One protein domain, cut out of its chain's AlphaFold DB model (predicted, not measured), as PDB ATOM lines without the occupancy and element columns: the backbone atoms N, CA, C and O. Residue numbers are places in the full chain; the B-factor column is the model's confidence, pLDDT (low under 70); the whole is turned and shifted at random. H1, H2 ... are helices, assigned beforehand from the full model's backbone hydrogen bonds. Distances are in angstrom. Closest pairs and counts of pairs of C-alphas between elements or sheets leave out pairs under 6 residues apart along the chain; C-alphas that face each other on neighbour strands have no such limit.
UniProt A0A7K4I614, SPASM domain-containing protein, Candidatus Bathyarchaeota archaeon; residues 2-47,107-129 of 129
ATOM      1  N   SER A   2      -0.120 -22.927  27.431       85.44
ATOM      2  CA  SER A   2      -1.507 -23.196  27.011       85.44
ATOM      3  C   SER A   2      -2.329 -23.855  28.129       85.44
ATOM      4  O   SER A   2      -1.767 -24.351  29.112       85.44
ATOM      5  N   LEU A   3      -3.660 -23.856  27.995       82.88
ATOM      6  CA  LEU A   3      -4.553 -24.508  28.961       82.88
ATOM      7  C   LEU A   3      -4.388 -26.032  28.946       82.88
ATOM      8  O   LEU A   3      -4.475 -26.663  29.997       82.88
ATOM      9  N   GLU A   4      -4.103 -26.620  27.785       86.19
ATOM     10  CA  GLU A   4      -3.827 -28.052  27.643       86.19
ATOM     11  C   GLU A   4      -2.579 -28.435  28.440       86.19
ATOM     12  O   GLU A   4      -2.633 -29.346  29.266       86.19
ATOM     13  N   THR A   5      -1.486 -27.680  28.271       89.38
ATOM     14  CA  THR A   5      -0.248 -27.899  29.029       89.38
ATOM     15  C   THR A   5      -0.479 -27.748  30.533       89.38
ATOM     16  O   THR A   5       0.024 -28.553  31.315       89.38
ATOM     17  N   LEU A   6      -1.267 -26.752  30.956       87.44
ATOM     18  CA  LEU A   6      -1.602 -26.567  32.369       87.44
ATOM     19  C   LEU A   6      -2.376 -27.772  32.929       87.44
ATOM     20  O   LEU A   6      -2.007 -28.288  33.982       87.44
ATOM     21  N   ASN A   7      -3.409 -28.244  32.227       86.44
ATOM     22  CA  ASN A   7      -4.196 -29.415  32.634       86.44
ATOM     23  C   ASN A   7      -3.328 -30.672  32.781       86.44
ATOM     24  O   ASN A   7      -3.457 -31.413  33.761       86.44
ATOM     25  N   GLU A   8      -2.420 -30.897  31.830       90.00
ATOM     26  CA  GLU A   8      -1.507 -32.038  31.854       90.00
ATOM     27  C   GLU A   8      -0.554 -31.968  33.059       90.00
ATOM     28  O   GLU A   8      -0.404 -32.944  33.802       90.00
ATOM     29  N   ILE A   9       0.055 -30.802  33.294       92.38
ATOM     30  CA  ILE A   9       0.984 -30.595  34.412       92.38
ATOM     31  C   ILE A   9       0.262 -30.740  35.753       92.38
ATOM     32  O   ILE A   9       0.756 -31.447  36.632       92.38
ATOM     33  N   LEU A  10      -0.914 -30.130  35.920       90.88
ATOM     34  CA  LEU A  10      -1.672 -30.212  37.171       90.88
ATOM     35  C   LEU A  10      -2.096 -31.642  37.495       90.88
ATOM     36  O   LEU A  10      -2.010 -32.047  38.654       90.88
ATOM     37  N   SER A  11      -2.468 -32.426  36.484       88.75
ATOM     38  CA  SER A  11      -2.784 -33.847  36.662       88.75
ATOM     39  C   SER A  11      -1.563 -34.631  37.159       88.75
ATOM     40  O   SER A  11      -1.661 -35.382  38.131       88.75
ATOM     41  N   LYS A  12      -0.382 -34.405  36.562       93.19
ATOM     42  CA  LYS A  12       0.879 -35.037  37.000       93.19
ATOM     43  C   LYS A  12       1.259 -34.634  38.428       93.19
ATOM     44  O   LYS A  12       1.642 -35.495  39.222       93.19
ATOM     45  N   ILE A  13       1.121 -33.350  38.768       93.44
ATOM     46  CA  ILE A  13       1.384 -32.837  40.120       93.44
ATOM     47  C   ILE A  13       0.426 -33.475  41.126       93.44
ATOM     48  O   ILE A  13       0.881 -33.944  42.165       93.44
ATOM     49  N   HIS A  14      -0.869 -33.546  40.816       90.00
ATOM     50  CA  HIS A  14      -1.872 -34.128  41.706       90.00
ATOM     51  C   HIS A  14      -1.578 -35.608  42.003       90.00
ATOM     52  O   HIS A  14      -1.536 -36.008  43.167       90.00
ATOM     53  N   VAL A  15      -1.272 -36.405  40.972       91.88
ATOM     54  CA  VAL A  15      -0.880 -37.818  41.134       91.88
ATOM     55  C   VAL A  15       0.385 -37.947  41.983       91.88
ATOM     56  O   VAL A  15       0.436 -38.768  42.903       91.88
ATOM     57  N   LYS A  16       1.406 -37.122  41.719       96.06
ATOM     58  CA  LYS A  16       2.664 -37.169  42.472       96.06
ATOM     59  C   LYS A  16       2.480 -36.748  43.930       96.06
ATOM     60  O   LYS A  16       3.049 -37.392  44.806       96.06
ATOM     61  N   ALA A  17       1.684 -35.712  44.188       94.81
ATOM     62  CA  ALA A  17       1.359 -35.254  45.534       94.81
ATOM     63  C   ALA A  17       0.651 -36.355  46.331       94.81
ATOM     64  O   ALA A  17       1.092 -36.672  47.433       94.81
ATOM     65  N   ASN A  18      -0.346 -37.018  45.734       91.69
ATOM     66  CA  ASN A  18      -1.046 -38.139  46.366       91.69
ATOM     67  C   ASN A  18      -0.098 -39.300  46.707       91.69
ATOM     68  O   ASN A  18      -0.142 -39.808  47.823       91.69
ATOM     69  N   HIS A  19       0.803 -39.685  45.794       96.56
ATOM     70  CA  HIS A  19       1.793 -40.739  46.064       96.56
ATOM     71  C   HIS A  19       2.740 -40.364  47.220       96.56
ATOM     72  O   HIS A  19       3.148 -41.221  47.995       96.56
ATOM     73  N   LEU A  20       3.066 -39.081  47.377       97.56
ATOM     74  CA  LEU A  20       3.892 -38.594  48.483       97.56
ATOM     75  C   LEU A  20       3.101 -38.326  49.779       97.56
ATOM     76  O   LEU A  20       3.691 -37.863  50.751       97.56
ATOM     77  N   GLY A  21       1.784 -38.564  49.807       96.06
ATOM     78  CA  GLY A  21       0.932 -38.216  50.951       96.06
ATOM     79  C   GLY A  21       0.792 -36.704  51.184       96.06
ATOM     80  O   GLY A  21       0.463 -36.274  52.288       96.06
ATOM     81  N   LEU A  22       1.057 -35.884  50.163       94.94
ATOM     82  CA  LEU A  22       0.987 -34.425  50.230       94.94
ATOM     83  C   LEU A  22      -0.383 -33.916  49.783       94.94
ATOM     84  O   LEU A  22      -0.922 -34.326  48.755       94.94
ATOM     85  N   LYS A  23      -0.917 -32.935  50.515       88.44
ATOM     86  CA  LYS A  23      -2.146 -32.238  50.129       88.44
ATOM     87  C   LYS A  23      -1.843 -31.173  49.075       88.44
ATOM     88  O   LYS A  23      -1.224 -30.157  49.382       88.44
ATOM     89  N   PHE A  24      -2.329 -31.369  47.853       90.81
ATOM     90  CA  PHE A  24      -2.251 -30.353  46.805       90.81
ATOM     91  C   PHE A  24      -3.435 -29.378  46.899       90.81
ATOM     92  O   PHE A  24      -4.592 -29.794  46.879       90.81
ATOM     93  N   LEU A  25      -3.151 -28.077  47.028       89.31
ATOM     94  CA  LEU A  25      -4.161 -27.027  47.184       89.31
ATOM     95  C   LEU A  25      -4.159 -26.081  45.985       89.31
ATOM     96  O   LEU A  25      -3.118 -25.577  45.576       89.31
ATOM     97  N   TRP A  26      -5.354 -25.792  45.477       90.50
ATOM     98  CA  TRP A  26      -5.590 -24.779  44.455       90.50
ATOM     99  C   TRP A  26      -6.375 -23.613  45.047       90.50
ATOM    100  O   TRP A  26      -7.341 -23.823  45.790       90.50
ATOM    101  N   TYR A  27      -5.980 -22.389  44.710       88.62
ATOM    102  CA  TYR A  27      -6.593 -21.174  45.252       88.62
ATOM    103  C   TYR A  27      -7.206 -20.269  44.186       88.62
ATOM    104  O   TYR A  27      -8.123 -19.516  44.499       88.62
ATOM    105  N   THR A  28      -6.744 -20.352  42.939       89.31
ATOM    106  CA  THR A  28      -7.122 -19.409  41.884       89.31
ATOM    107  C   THR A  28      -8.536 -19.678  41.362       89.31
ATOM    108  O   THR A  28      -8.788 -20.756  40.819       89.31
ATOM    109  N   PRO A  29      -9.469 -18.716  41.456       92.88
ATOM    110  CA  PRO A  29     -10.757 -18.819  40.783       92.88
ATOM    111  C   PRO A  29     -10.578 -18.764  39.265       92.88
ATOM    112  O   PRO A  29      -9.941 -17.850  38.739       92.88
ATOM    113  N   THR A  30     -11.193 -19.698  38.552       92.44
ATOM    114  CA  THR A  30     -11.145 -19.779  37.087       92.44
ATOM    115  C   THR A  30     -12.545 -19.735  36.497       92.44
ATOM    116  O   THR A  30     -13.544 -19.941  37.181       92.44
ATOM    117  N   GLN A  31     -12.637 -19.467  35.196       93.31
ATOM    118  CA  GLN A  31     -13.877 -19.699  34.466       93.31
ATOM    119  C   GLN A  31     -14.003 -21.190  34.172       93.31
ATOM    120  O   GLN A  31     -13.224 -21.709  33.377       93.31
ATOM    121  N   TYR A  32     -14.988 -21.868  34.760       94.00
ATOM    122  CA  TYR A  32     -15.137 -23.327  34.640       94.00
ATOM    123  C   TYR A  32     -15.336 -23.804  33.195       94.00
ATOM    124  O   TYR A  32     -14.914 -24.899  32.840       94.00
ATOM    125  N   CYS A  33     -15.889 -22.961  32.319       92.00
ATOM    126  CA  CYS A  33     -15.979 -23.256  30.886       92.00
ATOM    127  C   CYS A  33     -14.619 -23.275  30.160       92.00
ATOM    128  O   CYS A  33     -14.534 -23.810  29.060       92.00
ATOM    129  N   ARG A  34     -13.566 -22.697  30.754       89.25
ATOM    130  CA  ARG A  34     -12.179 -22.738  30.256       89.25
ATOM    131  C   ARG A  34     -11.318 -23.724  31.043       89.25
ATOM    132  O   ARG A  34     -10.532 -24.456  30.457       89.25
ATOM    133  N   PHE A  35     -11.455 -23.717  32.365       90.00
ATOM    134  CA  PHE A  35     -10.733 -24.589  33.282       90.00
ATOM    135  C   PHE A  35     -11.592 -24.828  34.521       90.00
ATOM    136  O   PHE A  35     -11.832 -23.901  35.299       90.00
ATOM    137  N   ASP A  36     -12.051 -26.066  34.689       91.75
ATOM    138  CA  ASP A  36     -12.865 -26.495  35.821       91.75
ATOM    139  C   ASP A  36     -11.988 -27.246  36.846       91.75
ATOM    140  O   ASP A  36     -11.658 -28.418  36.629       91.75
ATOM    141  N   PRO A  37     -11.598 -26.604  37.964       90.56
ATOM    142  CA  PRO A  37     -10.767 -27.224  38.992       90.56
ATOM    143  C   PRO A  37     -11.465 -28.405  39.675       90.56
ATOM    144  O   PRO A  37     -10.787 -29.292  40.200       90.56
ATOM    145  N   VAL A  38     -12.801 -28.466  39.649       91.38
ATOM    146  CA  VAL A  38     -13.563 -29.563  40.257       91.38
ATOM    147  C   VAL A  38     -13.293 -30.867  39.512       91.38
ATOM    148  O   VAL A  38     -13.066 -31.893  40.153       91.38
ATOM    149  N   LYS A  39     -13.206 -30.826  38.175       89.31
ATOM    150  CA  LYS A  39     -12.887 -32.004  37.341       89.31
ATOM    151  C   LYS A  39     -11.506 -32.595  37.623       89.31
ATOM    152  O   LYS A  39     -11.280 -33.764  37.336       89.31
ATOM    153  N   LEU A  40     -10.603 -31.804  38.200       84.56
ATOM    154  CA  LEU A  40      -9.255 -32.220  38.592       84.56
ATOM    155  C   LEU A  40      -9.141 -32.563  40.087       84.56
ATOM    156  O   LEU A  40      -8.035 -32.729  40.596       84.56
ATOM    157  N   GLY A  41     -10.259 -32.623  40.820       86.12
ATOM    158  CA  GLY A  41     -10.252 -32.898  42.260       86.12
ATOM    159  C   GLY A  41      -9.682 -31.754  43.110       86.12
ATOM    160  O   GLY A  41      -9.360 -31.957  44.278       86.12
ATOM    161  N   LEU A  42      -9.567 -30.542  42.556       88.12
ATOM    162  CA  LEU A  42      -9.013 -29.367  43.245       88.12
ATOM    163  C   LEU A  42     -10.068 -28.597  44.063       88.12
ATOM    164  O   LEU A  42      -9.754 -27.599  44.720       88.12
ATOM    165  N   GLY A  43     -11.310 -29.088  44.061       89.69
ATOM    166  CA  GLY A  43     -12.449 -28.546  44.800       89.69
ATOM    167  C   GLY A  43     -13.128 -27.363  44.109       89.69
ATOM    168  O   GLY A  43     -12.704 -26.902  43.052       89.69
ATOM    169  N   VAL A  44     -14.202 -26.865  44.727       91.88
ATOM    170  CA  VAL A  44     -14.943 -25.691  44.240       91.88
ATOM    171  C   VAL A  44     -14.142 -24.424  44.533       91.88
ATOM    172  O   VAL A  44     -13.747 -24.185  45.678       91.88
ATOM    173  N   LYS A  45     -13.875 -23.626  43.496       93.31
ATOM    174  CA  LYS A  45     -13.012 -22.441  43.550       93.31
ATOM    175  C   LYS A  45     -13.648 -21.294  42.777       93.31
ATOM    176  O   LYS A  45     -13.532 -21.202  41.561       93.31
ATOM    177  N   SER A  46     -14.278 -20.395  43.519       94.62
ATOM    178  CA  SER A  46     -14.835 -19.139  43.023       94.62
ATOM    179  C   SER A  46     -14.235 -17.950  43.770       94.62
ATOM    180  O   SER A  46     -13.606 -18.105  44.821       94.62
ATOM    181  N   CYS A  47     -14.374 -16.751  43.200       95.19
ATOM    182  CA  CYS A  47     -13.916 -15.538  43.862       95.19
ATOM    183  C   CYS A  47     -14.651 -15.367  45.195       95.19
ATOM    184  O   CYS A  47     -15.876 -15.416  45.251       95.19
ATOM    185  N   GLU A 107     -24.096 -22.324  35.691       94.62
ATOM    186  CA  GLU A 107     -22.963 -22.557  36.589       94.62
ATOM    187  C   GLU A 107     -22.438 -21.277  37.260       94.62
ATOM    188  O   GLU A 107     -21.537 -21.355  38.096       94.62
ATOM    189  N   LEU A 108     -22.948 -20.081  36.925       95.12
ATOM    190  CA  LEU A 108     -22.387 -18.807  37.402       95.12
ATOM    191  C   LEU A 108     -22.304 -18.730  38.933       95.12
ATOM    192  O   LEU A 108     -21.335 -18.189  39.468       95.12
ATOM    193  N   GLN A 109     -23.285 -19.276  39.650       91.62
ATOM    194  CA  GLN A 109     -23.285 -19.227  41.114       91.62
ATOM    195  C   GLN A 109     -22.163 -20.069  41.734       91.62
ATOM    196  O   GLN A 109     -21.601 -19.669  42.755       91.62
ATOM    197  N   VAL A 110     -21.791 -21.179  41.092       93.62
ATOM    198  CA  VAL A 110     -20.726 -22.082  41.550       93.62
ATOM    199  C   VAL A 110     -19.360 -21.621  41.039       93.62
ATOM    200  O   VAL A 110     -18.427 -21.475  41.823       93.62
ATOM    201  N   CYS A 111     -19.254 -21.334  39.740       95.69
ATOM    202  CA  CYS A 111     -18.038 -20.881  39.056       95.69
ATOM    203  C   CYS A 111     -17.601 -19.480  39.515       95.69
ATOM    204  O   CYS A 111     -16.420 -19.173  39.662       95.69
ATOM    205  N   GLY A 112     -18.563 -18.584  39.727       95.06
ATOM    206  CA  GLY A 112     -18.315 -17.188  40.073       95.06
ATOM    207  C   GLY A 112     -17.758 -16.323  38.940       95.06
ATOM    208  O   GLY A 112     -17.607 -15.126  39.141       95.06
ATOM    209  N   GLY A 113     -17.491 -16.891  37.759       95.19
ATOM    210  CA  GLY A 113     -17.015 -16.153  36.587       95.19
ATOM    211  C   GLY A 113     -15.502 -15.919  36.543       95.19
ATOM    212  O   GLY A 113     -15.038 -15.247  35.627       95.19
ATOM    213  N   GLY A 114     -14.733 -16.510  37.464       94.62
ATOM    214  CA  GLY A 114     -13.284 -16.321  37.588       94.62
ATOM    215  C   GLY A 114     -12.887 -15.164  38.512       94.62
ATOM    216  O   GLY A 114     -13.716 -14.583  39.209       94.62
ATOM    217  N   CYS A 115     -11.592 -14.850  38.563       94.31
ATOM    218  CA  CYS A 115     -11.077 -13.735  39.358       94.31
ATOM    219  C   CYS A 115     -11.362 -12.383  38.664       94.31
ATOM    220  O   CYS A 115     -10.940 -12.213  37.519       94.31
ATOM    221  N   PRO A 116     -11.993 -11.392  39.331       93.94
ATOM    222  CA  PRO A 116     -12.241 -10.073  38.739       93.94
ATOM    223  C   PRO A 116     -10.966  -9.387  38.236       93.94
ATOM    224  O   PRO A 116     -10.979  -8.760  37.181       93.94
ATOM    225  N   LEU A 117      -9.858  -9.531  38.972       91.94
ATOM    226  CA  LEU A 117      -8.577  -8.909  38.628       91.94
ATOM    227  C   LEU A 117      -7.990  -9.492  37.341       91.94
ATOM    228  O   LEU A 117      -7.455  -8.745  36.529       91.94
ATOM    229  N   GLU A 118      -8.136 -10.801  37.129       88.56
ATOM    230  CA  GLU A 118      -7.653 -11.472  35.914       88.56
ATOM    231  C   GLU A 118      -8.494 -11.132  34.686       88.56
ATOM    232  O   GLU A 118      -7.994 -11.096  33.569       88.56
ATOM    233  N   LEU A 119      -9.782 -10.847  34.878       87.12
ATOM    234  CA  LEU A 119     -10.649 -10.403  33.786       87.12
ATOM    235  C   LEU A 119     -10.382  -8.946  33.386       87.12
ATOM    236  O   LEU A 119     -10.589  -8.578  32.232       87.12
ATOM    237  N   GLN A 120      -9.927  -8.119  34.331       81.12
ATOM    238  CA  GLN A 120      -9.553  -6.724  34.086       81.12
ATOM    239  C   GLN A 120      -8.144  -6.602  33.489       81.12
ATOM    240  O   GLN A 120      -7.908  -5.771  32.608       81.12
ATOM    241  N   LYS A 121      -7.197  -7.429  33.949       69.62
ATOM    242  CA  LYS A 121      -5.818  -7.443  33.455       69.62
ATOM    243  C   LYS A 121      -5.733  -8.278  32.181       69.62
ATOM    244  O   LYS A 121      -5.723  -9.499  32.215       69.62
ATOM    245  N   LYS A 122      -5.607  -7.612  31.030       53.91
ATOM    246  CA  LYS A 122      -5.456  -8.288  29.729       53.91
ATOM    247  C   LYS A 122      -4.188  -9.150  29.608       53.91
ATOM    248  O   LYS A 122      -4.161  -9.990  28.721       53.91
ATOM    249  N   ASN A 123      -3.181  -8.969  30.472       50.97
ATOM    250  CA  ASN A 123      -1.922  -9.715  30.448       50.97
ATOM    251  C   ASN A 123      -1.398 -10.002  31.865       50.97
ATOM    252  O   ASN A 123      -1.299  -9.094  32.694       50.97
ATOM    253  N   TYR A 124      -0.973 -11.245  32.094       50.59
ATOM    254  CA  TYR A 124      -0.084 -11.604  33.194       50.59
ATOM    255  C   TYR A 124       1.323 -11.134  32.825       50.59
ATOM    256  O   TYR A 124       2.020 -11.805  32.068       50.59
ATOM    257  N   ILE A 125       1.747  -9.982  33.334       45.94
ATOM    258  CA  ILE A 125       3.166  -9.631  33.300       45.94
ATOM    259  C   ILE A 125       3.779 -10.338  34.507       45.94
ATOM    260  O   ILE A 125       3.749  -9.818  35.621       45.94
ATOM    261  N   CYS A 126       4.279 -11.562  34.313       48.81
ATOM    262  CA  CYS A 126       5.380 -11.991  35.171       48.81
ATOM    263  C   CYS A 126       6.483 -10.970  34.914       48.81
ATOM    264  O   CYS A 126       6.813 -10.742  33.753       48.81
ATOM    265  N   ALA A 127       6.967 -10.294  35.957       41.16
ATOM    266  CA  ALA A 127       8.145  -9.460  35.812       41.16
ATOM    267  C   ALA A 127       9.235 -10.354  35.213       41.16
ATOM    268  O   ALA A 127       9.654 -11.321  35.851       41.16
ATOM    269  N   GLU A 128       9.594 -10.098  33.956       40.03
ATOM    270  CA  GLU A 128      10.791 -10.667  33.359       40.03
ATOM    271  C   GLU A 128      11.939 -10.193  34.254       40.03
ATOM    272  O   GLU A 128      12.245  -9.003  34.315       40.03
ATOM    273  N   THR A 129      12.459 -11.115  35.057       37.75
ATOM    274  CA  THR A 129      13.705 -10.956  35.808       37.75
ATOM    275  C   THR A 129      14.675 -11.986  35.281       37.75
ATOM    276  O   THR A 129      14.214 -13.115  34.988       37.75
TER     277      THR A 129
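AT A GLANCE: This is residues 2 to 47 and 107 to 129 of the 129 residues of the protein "SPASM domain-containing protein" of Candidatus Bathyarchaeota archaeon (UniProt A0A7K4I614). One long helix, H1, stands beside a loop-rich part in which the chain folds back and the short helix H2 comes near H1; the short helices H3 and H4 follow beyond the cut, and a tail, residues 120 to 129, sticks out. The 69 printed residues hold four named helices, H1 to H4 in chain order, and no named strand; the class is all helix, with 30 residues in named elements, under half. It is only just loose, close to compact, with a radius of gyration of the C-alphas of 13.5 A, and flat, spanning 38 by 38 by 19 A.

IN THESE COORDINATES: H1, residues 3 to 19, begins at C-alpha (-4.553, -24.508, 28.961) and measures 24.4 A. H2 is residues 37 to 40, 5.2 A; H3 residues 108 to 111, 5.1 A; H4 residues 116 to 120, 6.3 A, ending at C-alpha (-9.553, -6.724, 34.086).

HOW THE PARTS SIT: H1 and H2 are close but not clearly touching; their closest C-alphas, Ser 11 and Leu 40, are 6.9 A apart. H3 and H4 are apart from each other and from H1 and H2. In H1 and H4 every O i to N i+4 pair is within hydrogen-bond range; H2 and H3 are too short for one.

THE WHOLE: Residues 48 to 106 are not printed; C-alphas 47 and 107 are 13.6 A apart. The link from H1 to H2 is long. Residues 121 to 129 have pLDDT under 70.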